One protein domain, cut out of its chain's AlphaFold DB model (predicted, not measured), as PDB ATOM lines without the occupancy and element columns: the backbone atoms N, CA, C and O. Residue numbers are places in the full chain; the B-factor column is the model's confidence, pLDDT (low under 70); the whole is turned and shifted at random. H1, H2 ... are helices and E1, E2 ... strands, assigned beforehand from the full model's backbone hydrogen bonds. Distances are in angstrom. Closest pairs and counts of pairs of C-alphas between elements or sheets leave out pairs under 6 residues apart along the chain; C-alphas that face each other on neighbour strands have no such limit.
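Overview. This is residues 10 to 124 of the 258 residues of an uncharacterized protein of Arthrobacter sp. SLBN-179 (UniProt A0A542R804). Little of this domain is regular structure: a small antiparallel sheet, order E1, E2, E3, sits in the middle among long loops. The short helix H2 packs on it, H3 follows, and H1 stands beside E3. The printed part has 115 residues, 38 of them in named elements, a mixed class, in the order H1 H2 H3 E1 E2 E3. It is compact, radius of gyration of the C-alphas 13.9 A, spanning 45 by 33 by 28 A.

Along the chain. Find E3, residues 93 to 100, 20.9 A long, ending at C-alpha 100 (142.586, 107.976, 163.584). E2 is residues 71 to 77, 20.3 A; E1 is residues 64 to 68, 13.5 A. H1, residues 12 to 17, begins at C-alpha 12 (146.441, 124.261, 163.003); H2 is residues 35 to 40, H3 43 to 48.

Arrangement. E1 E2 E3 form a meander, each strand the antiparallel neighbour of the one before; N 66 and O 73, 2.9 A, and N 74 and O 97, 3.0 A, are within hydrogen-bond range. H2 and H3 are on one face, making two layers; the closest C-alphas of H2 and E1 are Leu 36 and Thr 68, 6.1 A. H1 is at the sheet's level, height 2.2 A. Every O i to N i+4 pair in H1, H2 and H3 is within range.

Size, cuts and confidence. The printed part has no cut. Links H1 to H2, H3 to E1 and E2 to E3 are long. Residues 85 to 91 have pLDDT under 70.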
ATOM      1  N   PRO A  10     152.513 120.875 159.682       97.00
ATOM      2  CA  PRO A  10     151.103 120.670 159.991       97.00
ATOM      3  C   PRO A  10     150.334 121.990 160.003       97.00
ATOM      4  O   PRO A  10     150.851 123.015 160.448       97.00
ATOM      5  N   THR A  11     149.078 121.952 159.562       97.00
ATOM      6  CA  THR A  11     148.138 123.061 159.779       97.00
ATOM      7  C   THR A  11     147.621 123.058 161.223       97.00
ATOM      8  O   THR A  11     147.633 122.029 161.909       97.00
ATOM      9  N   PHE A  12     147.111 124.190 161.705       97.00
ATOM     10  CA  PHE A  12     146.441 124.261 163.003       97.00
ATOM     11  C   PHE A  12     145.225 123.339 163.071       97.00
ATOM     12  O   PHE A  12     145.048 122.673 164.086       97.00
ATOM     13  N   GLY A  13     144.443 123.246 161.989       96.38
ATOM     14  CA  GLY A  13     143.312 122.319 161.913       96.38
ATOM     15  C   GLY A  13     143.752 120.860 162.071       96.38
ATOM     16  O   GLY A  13     143.141 120.103 162.821       96.38
ATOM     17  N   CYS A  14     144.877 120.478 161.456       96.56
ATOM     18  CA  CYS A  14     145.482 119.163 161.660       96.56
ATOM     19  C   CYS A  14     145.849 118.927 163.137       96.56
ATOM     20  O   CYS A  14     145.506 117.884 163.695       96.56
ATOM     21  N   LEU A  15     146.528 119.876 163.791       96.94
ATOM     22  CA  LEU A  15     146.908 119.730 165.203       96.94
ATOM     23  C   LEU A  15     145.695 119.651 166.140       96.94
ATOM     24  O   LEU A  15     145.717 118.870 167.090       96.94
ATOM     25  N   GLU A  16     144.638 120.411 165.854       96.69
ATOM     26  CA  GLU A  16     143.385 120.381 166.614       96.69
ATOM     27  C   GLU A  16     142.729 118.998 166.556       96.69
ATOM     28  O   GLU A  16     142.399 118.429 167.596       96.69
ATOM     29  N   VAL A  17     142.632 118.403 165.362       95.56
ATOM     30  CA  VAL A  17     142.098 117.041 165.186       95.56
ATOM     31  C   VAL A  17     142.948 115.994 165.915       95.56
ATOM     32  O   VAL A  17     142.419 115.013 166.439       95.56
ATOM     33  N   LEU A  18     144.264 116.200 165.985       94.94
ATOM     34  CA  LEU A  18     145.180 115.335 166.734       94.94
ATOM     35  C   LEU A  18     145.126 115.560 168.255       94.94
ATOM     36  O   LEU A  18     145.754 114.805 168.997       94.94
ATOM     37  N   GLY A  19     144.393 116.571 168.734       95.62
ATOM     38  CA  GLY A  19     144.346 116.940 170.149       95.62
ATOM     39  C   GLY A  19     145.667 117.511 170.672       95.62
ATOM     40  O   GLY A  19     145.926 117.473 171.875       95.62
ATOM     41  N   VAL A  20     146.522 118.024 169.783       96.50
ATOM     42  CA  VAL A  20     147.818 118.602 170.143       96.50
ATOM     43  C   VAL A  20     147.621 120.060 170.551       96.50
ATOM     44  O   VAL A  20     147.053 120.865 169.814       96.50
ATOM     45  N   LYS A  21     148.117 120.429 171.738       94.81
ATOM     46  CA  LYS A  21     148.091 121.822 172.200       94.81
ATOM     47  C   LYS A  21     148.900 122.704 171.246       94.81
ATOM     48  O   LYS A  21     150.010 122.348 170.861       94.81
ATOM     49  N   LYS A  22     148.378 123.896 170.941       92.88
ATOM     50  CA  LYS A  22     149.072 124.902 170.127       92.88
ATOM     51  C   LYS A  22     150.499 125.169 170.662       92.88
ATOM     52  O   LYS A  22     150.614 125.621 171.807       92.88
ATOM     53  N   PRO A  23     151.561 124.930 169.865       94.19
ATOM     54  CA  PRO A  23     152.943 125.136 170.299       94.19
ATOM     55  C   PRO A  23     153.286 126.614 170.535       94.19
ATOM     56  O   PRO A  23     152.744 127.517 169.882       94.19
ATOM     57  N   SER A  24     154.230 126.872 171.445       94.81
ATOM     58  CA  SER A  24     154.843 128.200 171.603       94.81
ATOM     59  C   SER A  24     155.611 128.583 170.333       94.81
ATOM     60  O   SER A  24     155.921 127.719 169.517       94.81
ATOM     61  N   ILE A  25     155.914 129.870 170.124       94.69
ATOM     62  CA  ILE A  25     156.634 130.313 168.913       94.69
ATOM     63  C   ILE A  25     158.046 129.739 168.784       94.69
ATOM     64  O   ILE A  25     158.540 129.582 167.677       94.69
ATOM     65  N   ALA A  26     158.641 129.345 169.909       92.56
ATOM     66  CA  ALA A  26     159.963 128.741 169.954       92.56
ATOM     67  C   ALA A  26     160.001 127.286 169.455       92.56
ATOM     68  O   ALA A  26     161.086 126.760 169.241       92.56
ATOM     69  N   VAL A  27     158.846 126.631 169.282       94.38
ATOM     70  CA  VAL A  27     158.759 125.262 168.758       94.38
ATOM     71  C   VAL A  27     158.223 125.320 167.325       94.38
ATOM     72  O   VAL A  27     157.033 125.611 167.157       94.38
ATOM     73  N   PRO A  28     159.055 125.061 166.298       93.19
ATOM     74  CA  PRO A  28     158.601 124.995 164.911       93.19
ATOM     75  C   PRO A  28     157.476 123.973 164.727       93.19
ATOM     76  O   PRO A  28     157.477 122.916 165.361       93.19
ATOM     77  N   MET A  29     156.511 124.268 163.853       94.69
ATOM     78  CA  MET A  29     155.358 123.375 163.635       94.69
ATOM     79  C   MET A  29     155.766 121.993 163.093       94.69
ATOM     80  O   MET A  29     155.122 120.996 163.413       94.69
ATOM     81  N   ASP A  30     156.840 121.910 162.309       94.44
ATOM     82  CA  ASP A  30     157.425 120.657 161.810       94.44
ATOM     83  C   ASP A  30     158.172 119.843 162.889       94.44
ATOM     84  O   ASP A  30     158.336 118.632 162.730       94.44
ATOM     85  N   ALA A  31     158.532 120.474 164.013       94.62
ATOM     86  CA  ALA A  31     159.227 119.868 165.152       94.62
ATOM     87  C   ALA A  31     158.290 119.496 166.319       94.62
ATOM     88  O   ALA A  31     158.744 119.134 167.405       94.62
ATOM     89  N   VAL A  32     156.973 119.597 166.124       96.44
ATOM     90  CA  VAL A  32     155.980 119.218 167.137       96.44
ATOM     91  C   VAL A  32     156.099 117.732 167.472       96.44
ATOM     92  O   VAL A  32     156.029 116.879 166.584       96.44
ATOM     93  N   ASP A  33     156.214 117.426 168.767       96.00
ATOM     94  CA  ASP A  33     156.320 116.056 169.274       96.00
ATOM     95  C   ASP A  33     154.985 115.306 169.145       96.00
ATOM     96  O   ASP A  33     154.147 115.266 170.048       96.00
ATOM     97  N   HIS A  34     154.753 114.755 167.956       97.50
ATOM     98  CA  HIS A  34     153.625 113.889 167.662       97.50
ATOM     99  C   HIS A  34     154.030 112.826 166.625       97.50
ATOM    100  O   HIS A  34     154.597 113.178 165.584       97.50
ATOM    101  N   PRO A  35     153.676 111.534 166.806       97.75
ATOM    102  CA  PRO A  35     154.114 110.461 165.910       97.75
ATOM    103  C   PRO A  35     153.787 110.701 164.431       97.75
ATOM    104  O   PRO A  35     154.590 110.378 163.555       97.75
ATOM    105  N   LEU A  36     152.608 111.266 164.140       97.88
ATOM    106  CA  LEU A  36     152.194 111.570 162.765       97.88
ATOM    107  C   LEU A  36     153.025 112.701 162.140       97.88
ATOM    108  O   LEU A  36     153.354 112.602 160.961       97.88
ATOM    109  N   VAL A  37     153.408 113.718 162.923       97.56
ATOM    110  CA  VAL A  37     154.258 114.831 162.464       97.56
ATOM    111  C   VAL A  37     155.677 114.321 162.209       97.56
ATOM    112  O   VAL A  37     156.211 114.514 161.124       97.56
ATOM    113  N   ALA A  38     156.240 113.538 163.134       97.06
ATOM    114  CA  ALA A  38     157.546 112.905 162.947       97.06
ATOM    115  C   ALA A  38     157.585 111.982 161.711       97.06
ATOM    116  O   ALA A  38     158.574 111.937 160.978       97.06
ATOM    117  N   LYS A  39     156.499 111.244 161.437       97.44
ATOM    118  CA  LYS A  39     156.389 110.413 160.228       97.44
ATOM    119  C   LYS A  39     156.259 111.254 158.953       97.44
ATOM    120  O   LYS A  39     156.784 110.832 157.924       97.44
ATOM    121  N   ALA A  40     155.581 112.400 159.017       97.19
ATOM    122  CA  ALA A  40     155.398 113.307 157.887       97.19
ATOM    123  C   ALA A  40     156.733 113.839 157.344       97.19
ATOM    124  O   ALA A  40     156.880 113.932 156.131       97.19
ATOM    125  N   GLN A  41     157.733 114.057 158.204       96.31
ATOM    126  CA  GLN A  41     159.053 114.548 157.777       96.31
ATOM    127  C   GLN A  41     159.814 113.601 156.835       96.31
ATOM    128  O   GLN A  41     160.766 114.019 156.195       96.31
ATOM    129  N   LYS A  42     159.395 112.335 156.711       95.25
ATOM    130  CA  LYS A  42     160.000 111.354 155.787       95.25
ATOM    131  C   LYS A  42     159.371 111.357 154.393       95.25
ATOM    132  O   LYS A  42     159.798 110.615 153.520       95.25
ATOM    133  N   ILE A  43     158.279 112.091 154.208       94.94
ATOM    134  CA  ILE A  43     157.484 112.068 152.978       94.94
ATOM    135  C   ILE A  43     158.167 112.767 151.795       94.94
ATOM    136  O   ILE A  43     158.026 112.233 150.698       94.94
ATOM    137  N   PRO A  44     158.909 113.879 151.963       93.44
ATOM    138  CA  PRO A  44     159.687 114.471 150.874       93.44
ATOM    139  C   PRO A  44     160.590 113.439 150.185       93.44
ATOM    140  O   PRO A  44     160.454 113.229 148.982       93.44
ATOM    141  N   ASP A  45     161.381 112.691 150.960       92.88
ATOM    142  CA  ASP A  45     162.264 111.637 150.442       92.88
ATOM    143  C   ASP A  45     161.484 110.544 149.691       92.88
ATOM    144  O   ASP A  45     161.906 110.079 148.636       92.88
ATOM    145  N   LEU A  46     160.309 110.153 150.203       93.50
ATOM    146  CA  LEU A  46     159.448 109.157 149.553       93.50
ATOM    147  C   LEU A  46     158.810 109.680 148.259       93.50
ATOM    148  O   LEU A  46     158.500 108.898 147.362       93.50
ATOM    149  N   ILE A  47     158.560 110.986 148.157       91.94
ATOM    150  CA  ILE A  47     158.084 111.603 146.915       91.94
ATOM    151  C   ILE A  47     159.205 111.562 145.876       91.94
ATOM    152  O   ILE A  47     158.953 111.162 144.741       91.94
ATOM    153  N   GLU A  48     160.431 111.914 146.268       91.19
ATOM    154  CA  GLU A  48     161.606 111.888 145.392       91.19
ATOM    155  C   GLU A  48     161.943 110.466 144.919       91.19
ATOM    156  O   GLU A  48     162.192 110.245 143.731       91.19
ATOM    157  N   SER A  49     161.850 109.470 145.806       92.81
ATOM    158  CA  SER A  49     162.059 108.057 145.461       92.81
ATOM    159  C   SER A  49     160.883 107.410 144.720       92.81
ATOM    160  O   SER A  49     160.985 106.255 144.319       92.81
ATOM    161  N   HIS A  50     159.783 108.142 144.497       90.88
ATOM    162  CA  HIS A  50     158.534 107.643 143.907       90.88
ATOM    163  C   HIS A  50     157.834 106.530 144.721       90.88
ATOM    164  O   HIS A  50     156.926 105.873 144.212       90.88
ATOM    165  N   ASP A  51     158.181 106.368 146.001       94.31
ATOM    166  CA  ASP A  51     157.570 105.400 146.926       94.31
ATOM    167  C   ASP A  51     156.365 105.976 147.701       94.31
ATOM    168  O   ASP A  51     155.694 105.281 148.469       94.31
ATOM    169  N   ALA A  52     156.074 107.266 147.531       94.31
ATOM    170  CA  ALA A  52     154.962 107.943 148.185       94.31
ATOM    171  C   ALA A  52     153.588 107.470 147.665       94.31
ATOM    172  O   ALA A  52     153.218 107.687 146.509       94.31
ATOM    173  N   GLU A  53     152.767 106.898 148.552       96.25
ATOM    174  CA  GLU A  53     151.419 106.433 148.202       96.25
ATOM    175  C   GLU A  53     150.383 107.581 148.170       96.25
ATOM    176  O   GLU A  53     150.169 108.232 149.196       96.25
ATOM    177  N   PRO A  54     149.619 107.779 147.079       96.31
ATOM    178  CA  PRO A  54     148.544 108.772 147.039       96.31
ATOM    179  C   PRO A  54     147.246 108.304 147.730       96.31
ATOM    180  O   PRO A  54     146.949 107.104 147.811       96.31
ATOM    181  N   ILE A  55     146.426 109.253 148.197       95.25
ATOM    182  CA  ILE A  55     145.035 109.038 148.629       95.25
ATOM    183  C   ILE A  55     144.126 109.082 147.398       95.25
ATOM    184  O   ILE A  55     143.726 110.144 146.947       95.25
ATOM    185  N   LEU A  56     143.787 107.908 146.862       93.62
ATOM    186  CA  LEU A  56     143.052 107.784 145.596       93.62
ATOM    187  C   LEU A  56     141.590 108.248 145.648       93.62
ATOM    188  O   LEU A  56     140.998 108.459 144.600       93.62
ATOM    189  N   SER A  57     141.001 108.356 146.839       92.38
ATOM    190  CA  SER A  57     139.617 108.805 147.021       92.38
ATOM    191  C   SER A  57     139.459 110.328 146.988       92.38
ATOM    192  O   SER A  57     138.335 110.810 147.022       92.38
ATOM    193  N   LEU A  58     140.567 111.076 146.970       94.12
ATOM    194  CA  LEU A  58     140.578 112.532 146.855       94.12
ATOM    195  C   LEU A  58     141.003 112.884 145.429       94.12
ATOM    196  O   LEU A  58     142.021 112.389 144.943       94.12
ATOM    197  N   HIS A  59     140.194 113.691 144.749       91.19
ATOM    198  CA  HIS A  59     140.341 113.950 143.311       91.19
ATOM    199  C   HIS A  59     140.616 115.415 142.979       91.19
ATOM    200  O   HIS A  59     141.013 115.721 141.860       91.19
ATOM    201  N   ASP A  60     140.398 116.313 143.935       90.44
ATOM    202  CA  ASP A  60     140.582 117.752 143.780       90.44
ATOM    203  C   ASP A  60     142.062 118.154 143.737       90.44
ATOM    204  O   ASP A  60     142.429 119.082 143.021       90.44
ATOM    205  N   ARG A  61     142.930 117.431 144.456       91.81
ATOM    206  CA  ARG A  61     144.392 117.569 144.377       91.81
ATOM    207  C   ARG A  61     145.124 116.304 144.813       91.81
ATOM    208  O   ARG A  61     144.552 115.380 145.390       91.81
ATOM    209  N   ARG A  62     146.433 116.260 144.544       93.69
ATOM    210  CA  ARG A  62     147.286 115.125 144.914       93.69
ATOM    211  C   ARG A  62     147.605 115.149 146.410       93.69
ATOM    212  O   ARG A  62     148.513 115.847 146.846       93.69
ATOM    213  N   TRP A  63     146.930 114.288 147.161       96.25
ATOM    214  CA  TRP A  63     147.247 114.018 148.562       96.25
ATOM    215  C   TRP A  63     148.101 112.760 148.717       96.25
ATOM    216  O   TRP A  63     147.775 111.707 148.169       96.25
ATOM    217  N   ILE A  64     149.165 112.843 149.510       97.25
ATOM    218  CA  ILE A  64     150.057 111.737 149.865       97.25
ATOM    219  C   ILE A  64     149.706 111.212 151.254       97.25
ATOM    220  O   ILE A  64     149.551 111.970 152.208       97.25
ATOM    221  N   LYS A  65     149.592 109.891 151.375       97.31
ATOM    222  CA  LYS A  65     149.267 109.201 152.622       97.31
ATOM    223  C   LYS A  65     150.411 109.309 153.624       97.31
ATOM    224  O   LYS A  65     151.545 108.949 153.327       97.31
ATOM    225  N   VAL A  66     150.062 109.621 154.868       97.38
ATOM    226  CA  VAL A  66     150.937 109.445 156.034       97.38
ATOM    227  C   VAL A  66     150.262 108.497 157.009       97.38
ATOM    228  O   VAL A  66     149.097 108.673 157.369       97.38
ATOM    229  N   LYS A  67     150.972 107.445 157.421       96.50
ATOM    230  CA  LYS A  67     150.429 106.407 158.304       96.50
ATOM    231  C   LYS A  67     151.457 106.037 159.365       96.50
ATOM    232  O   LYS A  67     152.594 105.704 159.032       96.50
ATOM    233  N   THR A  68     151.042 106.053 160.628       96.75
ATOM    234  CA  THR A  68     151.842 105.554 161.755       96.75
ATOM    235  C   THR A  68     150.921 105.084 162.878       96.75
ATOM    236  O   THR A  68     150.040 105.825 163.305       96.75
ATOM    237  N   GLY A  69     151.056 103.827 163.312       94.38
ATOM    238  CA  GLY A  69     150.146 103.220 164.291       94.38
ATOM    239  C   GLY A  69     148.666 103.366 163.899       94.38
ATOM    240  O   GLY A  69     148.263 103.000 162.787       94.38
ATOM    241  N   GLU A  70     147.863 103.937 164.798       94.44
ATOM    242  CA  GLU A  70     146.450 104.281 164.566       94.44
ATOM    243  C   GLU A  70     146.251 105.591 163.784       94.44
ATOM    244  O   GLU A  70     145.192 105.796 163.194       94.44
ATOM    245  N   PHE A  71     147.261 106.460 163.720       97.50
ATOM    246  CA  PHE A  71     147.144 107.780 163.108       97.50
ATOM    247  C   PHE A  71     147.218 107.717 161.587       97.50
ATOM    248  O   PHE A  71     148.010 106.975 160.989       97.50
ATOM    249  N   ARG A  72     146.377 108.520 160.950       97.50
ATOM    250  CA  ARG A  72     146.310 108.700 159.504       97.50
ATOM    251  C   ARG A  72     146.361 110.184 159.199       97.50
ATOM    252  O   ARG A  72     145.836 110.988 159.959       97.50
ATOM    253  N   GLY A  73     146.999 110.521 158.092       97.38
ATOM    254  CA  GLY A  73     147.038 111.879 157.596       97.38
ATOM    255  C   GLY A  73     147.265 111.939 156.100       97.38
ATOM    256  O   GLY A  73     147.497 110.920 155.437       97.38
ATOM    257  N   GLY A  74     147.185 113.156 155.591       97.62
ATOM    258  CA  GLY A  74     147.386 113.485 154.193       97.62
ATOM    259  C   GLY A  74     148.253 114.726 154.077       97.62
ATOM    260  O   GLY A  74     147.987 115.731 154.736       97.62
ATOM    261  N   ILE A  75     149.276 114.635 153.236       96.81
ATOM    262  CA  ILE A  75     150.140 115.753 152.868       96.81
ATOM    263  C   ILE A  75     149.806 116.194 151.457       96.81
ATOM    264  O   ILE A  75     149.601 115.353 150.586       96.81
ATOM    265  N   THR A  76     149.809 117.495 151.218       95.00
ATOM    266  CA  THR A  76     149.719 118.059 149.873       95.00
ATOM    267  C   THR A  76     150.751 119.161 149.705       95.00
ATOM    268  O   THR A  76     151.119 119.830 150.673       95.00
ATOM    269  N   ALA A  77     151.201 119.363 148.470       91.62
ATOM    270  CA  ALA A  77     151.815 120.625 148.088       91.62
ATOM    271  C   ALA A  77     150.729 121.709 148.030       91.62
ATOM    272  O   ALA A  77     149.568 121.421 147.706       91.62
ATOM    273  N   VAL A  78     151.104 122.940 148.365       88.19
ATOM    274  CA  VAL A  78     150.237 124.111 148.201       88.19
ATOM    275  C   VAL A  78     150.556 124.759 146.861       88.19
ATOM    276  O   VAL A  78     151.702 125.142 146.620       88.19
ATOM    277  N   ALA A  79     149.547 124.855 145.995       82.81
ATOM    278  CA  ALA A  79     149.685 125.499 144.695       82.81
ATOM    279  C   ALA A  79     149.916 127.014 144.866       82.81
ATOM    280  O   ALA A  79     149.461 127.575 145.867       82.81
ATOM    281  N   PRO A  80     150.598 127.698 143.930       79.62
ATOM    282  CA  PRO A  80     150.878 129.133 144.034       79.62
ATOM    283  C   PRO A  80     149.641 130.002 144.309       79.62
ATOM    284  O   PRO A  80     149.717 130.950 145.084       79.62
ATOM    285  N   GLU A  81     148.491 129.662 143.728       81.06
ATOM    286  CA  GLU A  81     147.209 130.348 143.923       81.06
ATOM    287  C   GLU A  81     146.622 130.218 145.340       81.06
ATOM    288  O   GLU A  81     145.828 131.062 145.754       81.06
ATOM    289  N   ASP A  82     147.032 129.193 146.090       79.00
ATOM    290  CA  ASP A  82     146.602 128.935 147.468       79.00
ATOM    291  C   ASP A  82     147.570 129.553 148.502       79.00
ATOM    292  O   ASP A  82     147.348 129.475 149.715       79.00
ATOM    293  N   GLN A  83     148.679 130.148 148.052       77.19
ATOM    294  CA  GLN A  83     149.648 130.786 148.937       77.19
ATOM    295  C   GLN A  83     149.145 132.164 149.379       77.19
ATOM    296  O   GLN A  83     148.653 132.948 148.571       77.19
ATOM    297  N   TRP A  84     149.327 132.515 150.664       71.62
ATOM    298  CA  TRP A  84     149.010 133.878 151.126       71.62
ATOM    299  C   TRP A  84     149.841 134.903 150.337       71.62
ATOM    300  O   TRP A  84     149.325 135.940 149.921       71.62
ATOM    301  N   SER A  85     151.134 134.637 150.129       67.06
ATOM    302  CA  SER A  85     152.032 135.577 149.462       67.06
ATOM    303  C   SER A  85     153.014 134.884 148.520       67.06
ATOM    304  O   SER A  85     153.465 133.774 148.786       67.06
ATOM    305  N   ASN A  86     153.438 135.612 147.483       61.31
ATOM    306  CA  ASN A  86     154.433 135.179 146.489       61.31
ATOM    307  C   ASN A  86     155.866 135.034 147.049       61.31
ATOM    308  O   ASN A  86     156.825 134.923 146.283       61.31
ATOM    309  N   ILE A  87     156.043 135.128 148.370       55.75
ATOM    310  CA  ILE A  87     157.356 135.083 149.024       55.75
ATOM    311  C   ILE A  87     157.843 133.630 149.134       55.75
ATOM    312  O   ILE A  87     159.043 133.385 149.040       55.75
ATOM    313  N   CYS A  88     156.934 132.658 149.269       56.41
ATOM    314  CA  CYS A  88     157.290 131.243 149.338       56.41
ATOM    315  C   CYS A  88     157.294 130.612 147.941       56.41
ATOM    316  O   CYS A  88     156.332 129.974 147.528       56.41
ATOM    317  N   LYS A  89     158.380 130.809 147.191       53.03
ATOM    318  CA  LYS A  89     158.477 130.312 145.806       53.03
ATOM    319  C   LYS A  89     158.583 128.788 145.691       53.03
ATOM    320  O   LYS A  89     158.369 128.269 144.599       53.03
ATOM    321  N   ASP A  90     158.858 128.093 146.793       61.25
ATOM    322  CA  ASP A  90     158.964 126.638 146.810       61.25
ATOM    323  C   ASP A  90     157.643 125.964 147.179       61.25
ATOM    324  O   ASP A  90     156.887 126.444 148.034       61.25
ATOM    325  N   GLU A  91     157.390 124.818 146.540       64.69
ATOM    326  CA  GLU A  91     156.279 123.910 146.829       64.69
ATOM    327  C   GLU A  91     156.377 123.398 148.271       64.69
ATOM    328  O   GLU A  91     156.912 122.326 148.561       64.69
ATOM    329  N   SER A  92     155.860 124.191 149.204       82.44
ATOM    330  CA  SER A  92     155.803 123.813 150.607       82.44
ATOM    331  C   SER A  92     154.822 122.661 150.779       82.44
ATOM    332  O   SER A  92     153.659 122.746 150.371       82.44
ATOM    333  N   LEU A  93     155.292 121.585 151.406       92.19
ATOM    334  CA  LEU A  93     154.470 120.440 151.763       92.19
ATOM    335  C   LEU A  93     153.801 120.684 153.113       92.19
ATOM    336  O   LEU A  93     154.459 120.996 154.109       92.19
ATOM    337  N   TRP A  94     152.488 120.480 153.159       95.25
ATOM    338  CA  TRP A  94     151.698 120.673 154.367       95.25
ATOM    339  C   TRP A  94     150.924 119.419 154.744       95.25
ATOM    340  O   TRP A  94     150.258 118.806 153.909       95.25
ATOM    341  N   LEU A  95     150.985 119.059 156.025       97.50
ATOM    342  CA  LEU A  95     150.134 118.045 156.637       97.50
ATOM    343  C   LEU A  95     148.797 118.705 157.005       97.50
ATOM    344  O   LEU A  95     148.654 119.319 158.062       97.50
ATOM    345  N   GLY A  96     147.841 118.612 156.081       96.62
ATOM    346  CA  GLY A  96     146.519 119.231 156.207       96.62
ATOM    347  C   GLY A  96     145.450 118.298 156.769       96.62
ATOM    348  O   GLY A  96     144.597 118.715 157.550       96.62
ATOM    349  N   LEU A  97     145.514 117.013 156.408       97.00
ATOM    350  CA  LEU A  97     144.573 115.992 156.866       97.00
ATOM    351  C   LEU A  97     145.169 115.209 158.034       97.00
ATOM    352  O   LEU A  97     146.315 114.759 157.958       97.00
ATOM    353  N   ALA A  98     144.363 114.954 159.061       96.94
ATOM    354  CA  ALA A  98     144.732 114.108 160.188       96.94
ATOM    355  C   ALA A  98     143.522 113.385 160.787       96.94
ATOM    356  O   ALA A  98     142.379 113.788 160.595       96.94
ATOM    357  N   GLY A  99     143.778 112.300 161.510       95.75
ATOM    358  CA  GLY A  99     142.768 111.561 162.257       95.75
ATOM    359  C   GLY A  99     143.259 110.184 162.686       95.75
ATOM    360  O   GLY A  99     144.448 109.860 162.600       95.75
ATOM    361  N   LYS A 100     142.326 109.352 163.147       95.31
ATOM    362  CA  LYS A 100     142.586 107.976 163.584       95.31
ATOM    363  C   LYS A 100     141.856 106.982 162.689       95.31
ATOM    364  O   LYS A 100     140.757 107.246 162.210       95.31
ATOM    365  N   ARG A 101     142.458 105.813 162.479       93.38
ATOM    366  CA  ARG A 101     141.780 104.674 161.857       93.38
ATOM    367  C   ARG A 101     140.909 103.980 162.903       93.38
ATOM    368  O   ARG A 101     141.432 103.528 163.918       93.38
ATOM    369  N   GLN A 102     139.615 103.860 162.633       90.50
ATOM    370  CA  GLN A 102     138.618 103.228 163.498       90.50
ATOM    371  C   GLN A 102     137.669 102.381 162.646       90.50
ATOM    372  O   GLN A 102     136.506 102.724 162.460       90.50
ATOM    373  N   ALA A 103     138.171 101.255 162.126       81.75
ATOM    374  CA  ALA A 103     137.427 100.400 161.195       81.75
ATOM    375  C   ALA A 103     136.056  99.951 161.739       81.75
ATOM    376  O   ALA A 103     135.111  99.809 160.969       81.75
ATOM    377  N   ASP A 104     135.939  99.796 163.060       86.62
ATOM    378  CA  ASP A 104     134.712  99.361 163.730       86.62
ATOM    379  C   ASP A 104     133.690 100.495 163.936       86.62
ATOM    380  O   ASP A 104     132.568 100.259 164.381       86.62
ATOM    381  N   THR A 105     134.048 101.755 163.664       86.69
ATOM    382  CA  THR A 105     133.164 102.917 163.850       86.69
ATOM    383  C   THR A 105     133.314 103.898 162.685       86.69
ATOM    384  O   THR A 105     134.035 104.890 162.800       86.69
ATOM    385  N   PRO A 106     132.597 103.674 161.564       82.62
ATOM    386  CA  PRO A 106     132.732 104.488 160.354       82.62
ATOM    387  C   PRO A 106     132.540 105.992 160.578       82.62
ATOM    388  O   PRO A 106     133.230 106.794 159.967       82.62
ATOM    389  N   SER A 107     131.672 106.403 161.508       83.56
ATOM    390  CA  SER A 107     131.443 107.825 161.812       83.56
ATOM    391  C   SER A 107     132.648 108.542 162.442       83.56
ATOM    392  O   SER A 107     132.602 109.755 162.624       83.56
ATOM    393  N   LYS A 108     133.685 107.803 162.847       83.94
ATOM    394  CA  LYS A 108     134.917 108.319 163.461       83.94
ATOM    395  C   LYS A 108     136.183 107.850 162.731       83.94
ATOM    396  O   LYS A 108     137.288 108.170 163.168       83.94
ATOM    397  N   ASP A 109     136.039 107.072 161.657       91.12
ATOM    398  CA  ASP A 109     137.169 106.577 160.875       91.12
ATOM    399  C   ASP A 109     137.672 107.649 159.908       91.12
ATOM    400  O   ASP A 109     136.897 108.208 159.135       91.12
ATOM    401  N   PHE A 110     138.989 107.866 159.902       91.81
ATOM    402  CA  PHE A 110     139.649 108.833 159.029       91.81
ATOM    403  C   PHE A 110     139.254 108.716 157.551       91.81
ATOM    404  O   PHE A 110     139.030 109.735 156.907       91.81
ATOM    405  N   TYR A 111     139.197 107.502 156.991       88.50
ATOM    406  CA  TYR A 111     138.918 107.330 155.563       88.50
ATOM    407  C   TYR A 111     137.441 107.533 155.243       88.50
ATOM    408  O   TYR A 111     137.121 108.068 154.185       88.50
ATOM    409  N   ALA A 112     136.552 107.135 156.153       86.56
ATOM    410  CA  ALA A 112     135.116 107.356 156.007       86.56
ATOM    411  C   ALA A 112     134.721 108.834 156.186       86.56
ATOM    412  O   ALA A 112     133.692 109.250 155.659       86.56
ATOM    413  N   SER A 113     135.535 109.627 156.892       88.69
ATOM    414  CA  SER A 113     135.321 111.064 157.087       88.69
ATOM    415  C   SER A 113     135.971 111.955 156.021       88.69
ATOM    416  O   SER A 113     135.924 113.177 156.161       88.69
ATOM    417  N   LEU A 114     136.616 111.388 154.993       91.00
ATOM    418  CA  LEU A 114     137.245 112.190 153.941       91.00
ATOM    419  C   LEU A 114     136.177 112.932 153.114       91.00
ATOM    420  O   LEU A 114     135.270 112.287 152.581       91.00
ATOM    421  N   PRO A 115     136.271 114.265 152.980       89.56
ATOM    422  CA  PRO A 115     135.319 115.034 152.194       89.56
ATOM    423  C   PRO A 115     135.643 114.982 150.701       89.56
ATOM    424  O   PRO A 115     136.751 114.640 150.293       89.56
ATOM    425  N   ALA A 116     134.658 115.359 149.885       87.38
ATOM    426  CA  ALA A 116     134.836 115.499 148.440       87.38
ATOM    427  C   ALA A 116     135.675 116.734 148.056       87.38
ATOM    428  O   ALA A 116     136.353 116.707 147.035       87.38
ATOM    429  N   ASP A 117     135.621 117.793 148.871       90.31
ATOM    430  CA  ASP A 117     136.415 119.017 148.732       90.31
ATOM    431  C   ASP A 117     137.384 119.131 149.913       90.31
ATOM    432  O   ASP A 117     136.970 119.055 151.074       90.31
ATOM    433  N   THR A 118     138.673 119.299 149.616       93.00
ATOM    434  CA  THR A 118     139.742 119.367 150.616       93.00
ATOM    435  C   THR A 118     140.274 120.779 150.864       93.00
ATOM    436  O   THR A 118     141.209 120.944 151.651       93.00
ATOM    437  N   SER A 119     139.662 121.808 150.269       89.75
ATOM    438  CA  SER A 119     140.039 123.220 150.449       89.75
ATOM    439  C   SER A 119     140.139 123.638 151.925       89.75
ATOM    440  O   SER A 119     141.072 124.337 152.317       89.75
ATOM    441  N   GLY A 120     139.243 123.125 152.776       91.31
ATOM    442  CA  GLY A 120     139.229 123.380 154.220       91.31
ATOM    443  C   GLY A 120     140.393 122.777 155.022       91.31
ATOM    444  O   GLY A 120     140.507 123.063 156.211       91.31
ATOM    445  N   PHE A 121     141.253 121.956 154.408       94.50
ATOM    446  CA  PHE A 121     142.422 121.334 155.054       94.50
ATOM    447  C   PHE A 121     143.746 121.966 154.632       94.50
ATOM    448  O   PHE A 121     144.810 121.545 155.090       94.50
ATOM    449  N   LEU A 122     143.697 122.962 153.751       93.69
ATOM    450  CA  LEU A 122     144.872 123.710 153.336       93.69
ATOM    451  C   LEU A 122     145.303 124.700 154.423       93.69
ATOM    452  O   LEU A 122     144.507 125.052 155.301       93.69
ATOM    453  N   PRO A 123     146.563 125.164 154.387       93.44
ATOM    454  CA  PRO A 123     147.034 126.180 155.313       93.44
ATOM    455  C   PRO A 123     146.196 127.441 155.176       93.44
ATOM    456  O   PRO A 123     146.059 128.024 154.100       93.44
ATOM    457  N   THR A 124     145.641 127.872 156.295       92.25
ATOM    458  CA  THR A 124     144.876 129.101 156.373       92.25
ATOM    459  C   THR A 124     145.805 130.290 156.524       92.25
ATOM    460  O   THR A 124     147.012 130.184 156.758       92.25
TER     461      THR A 124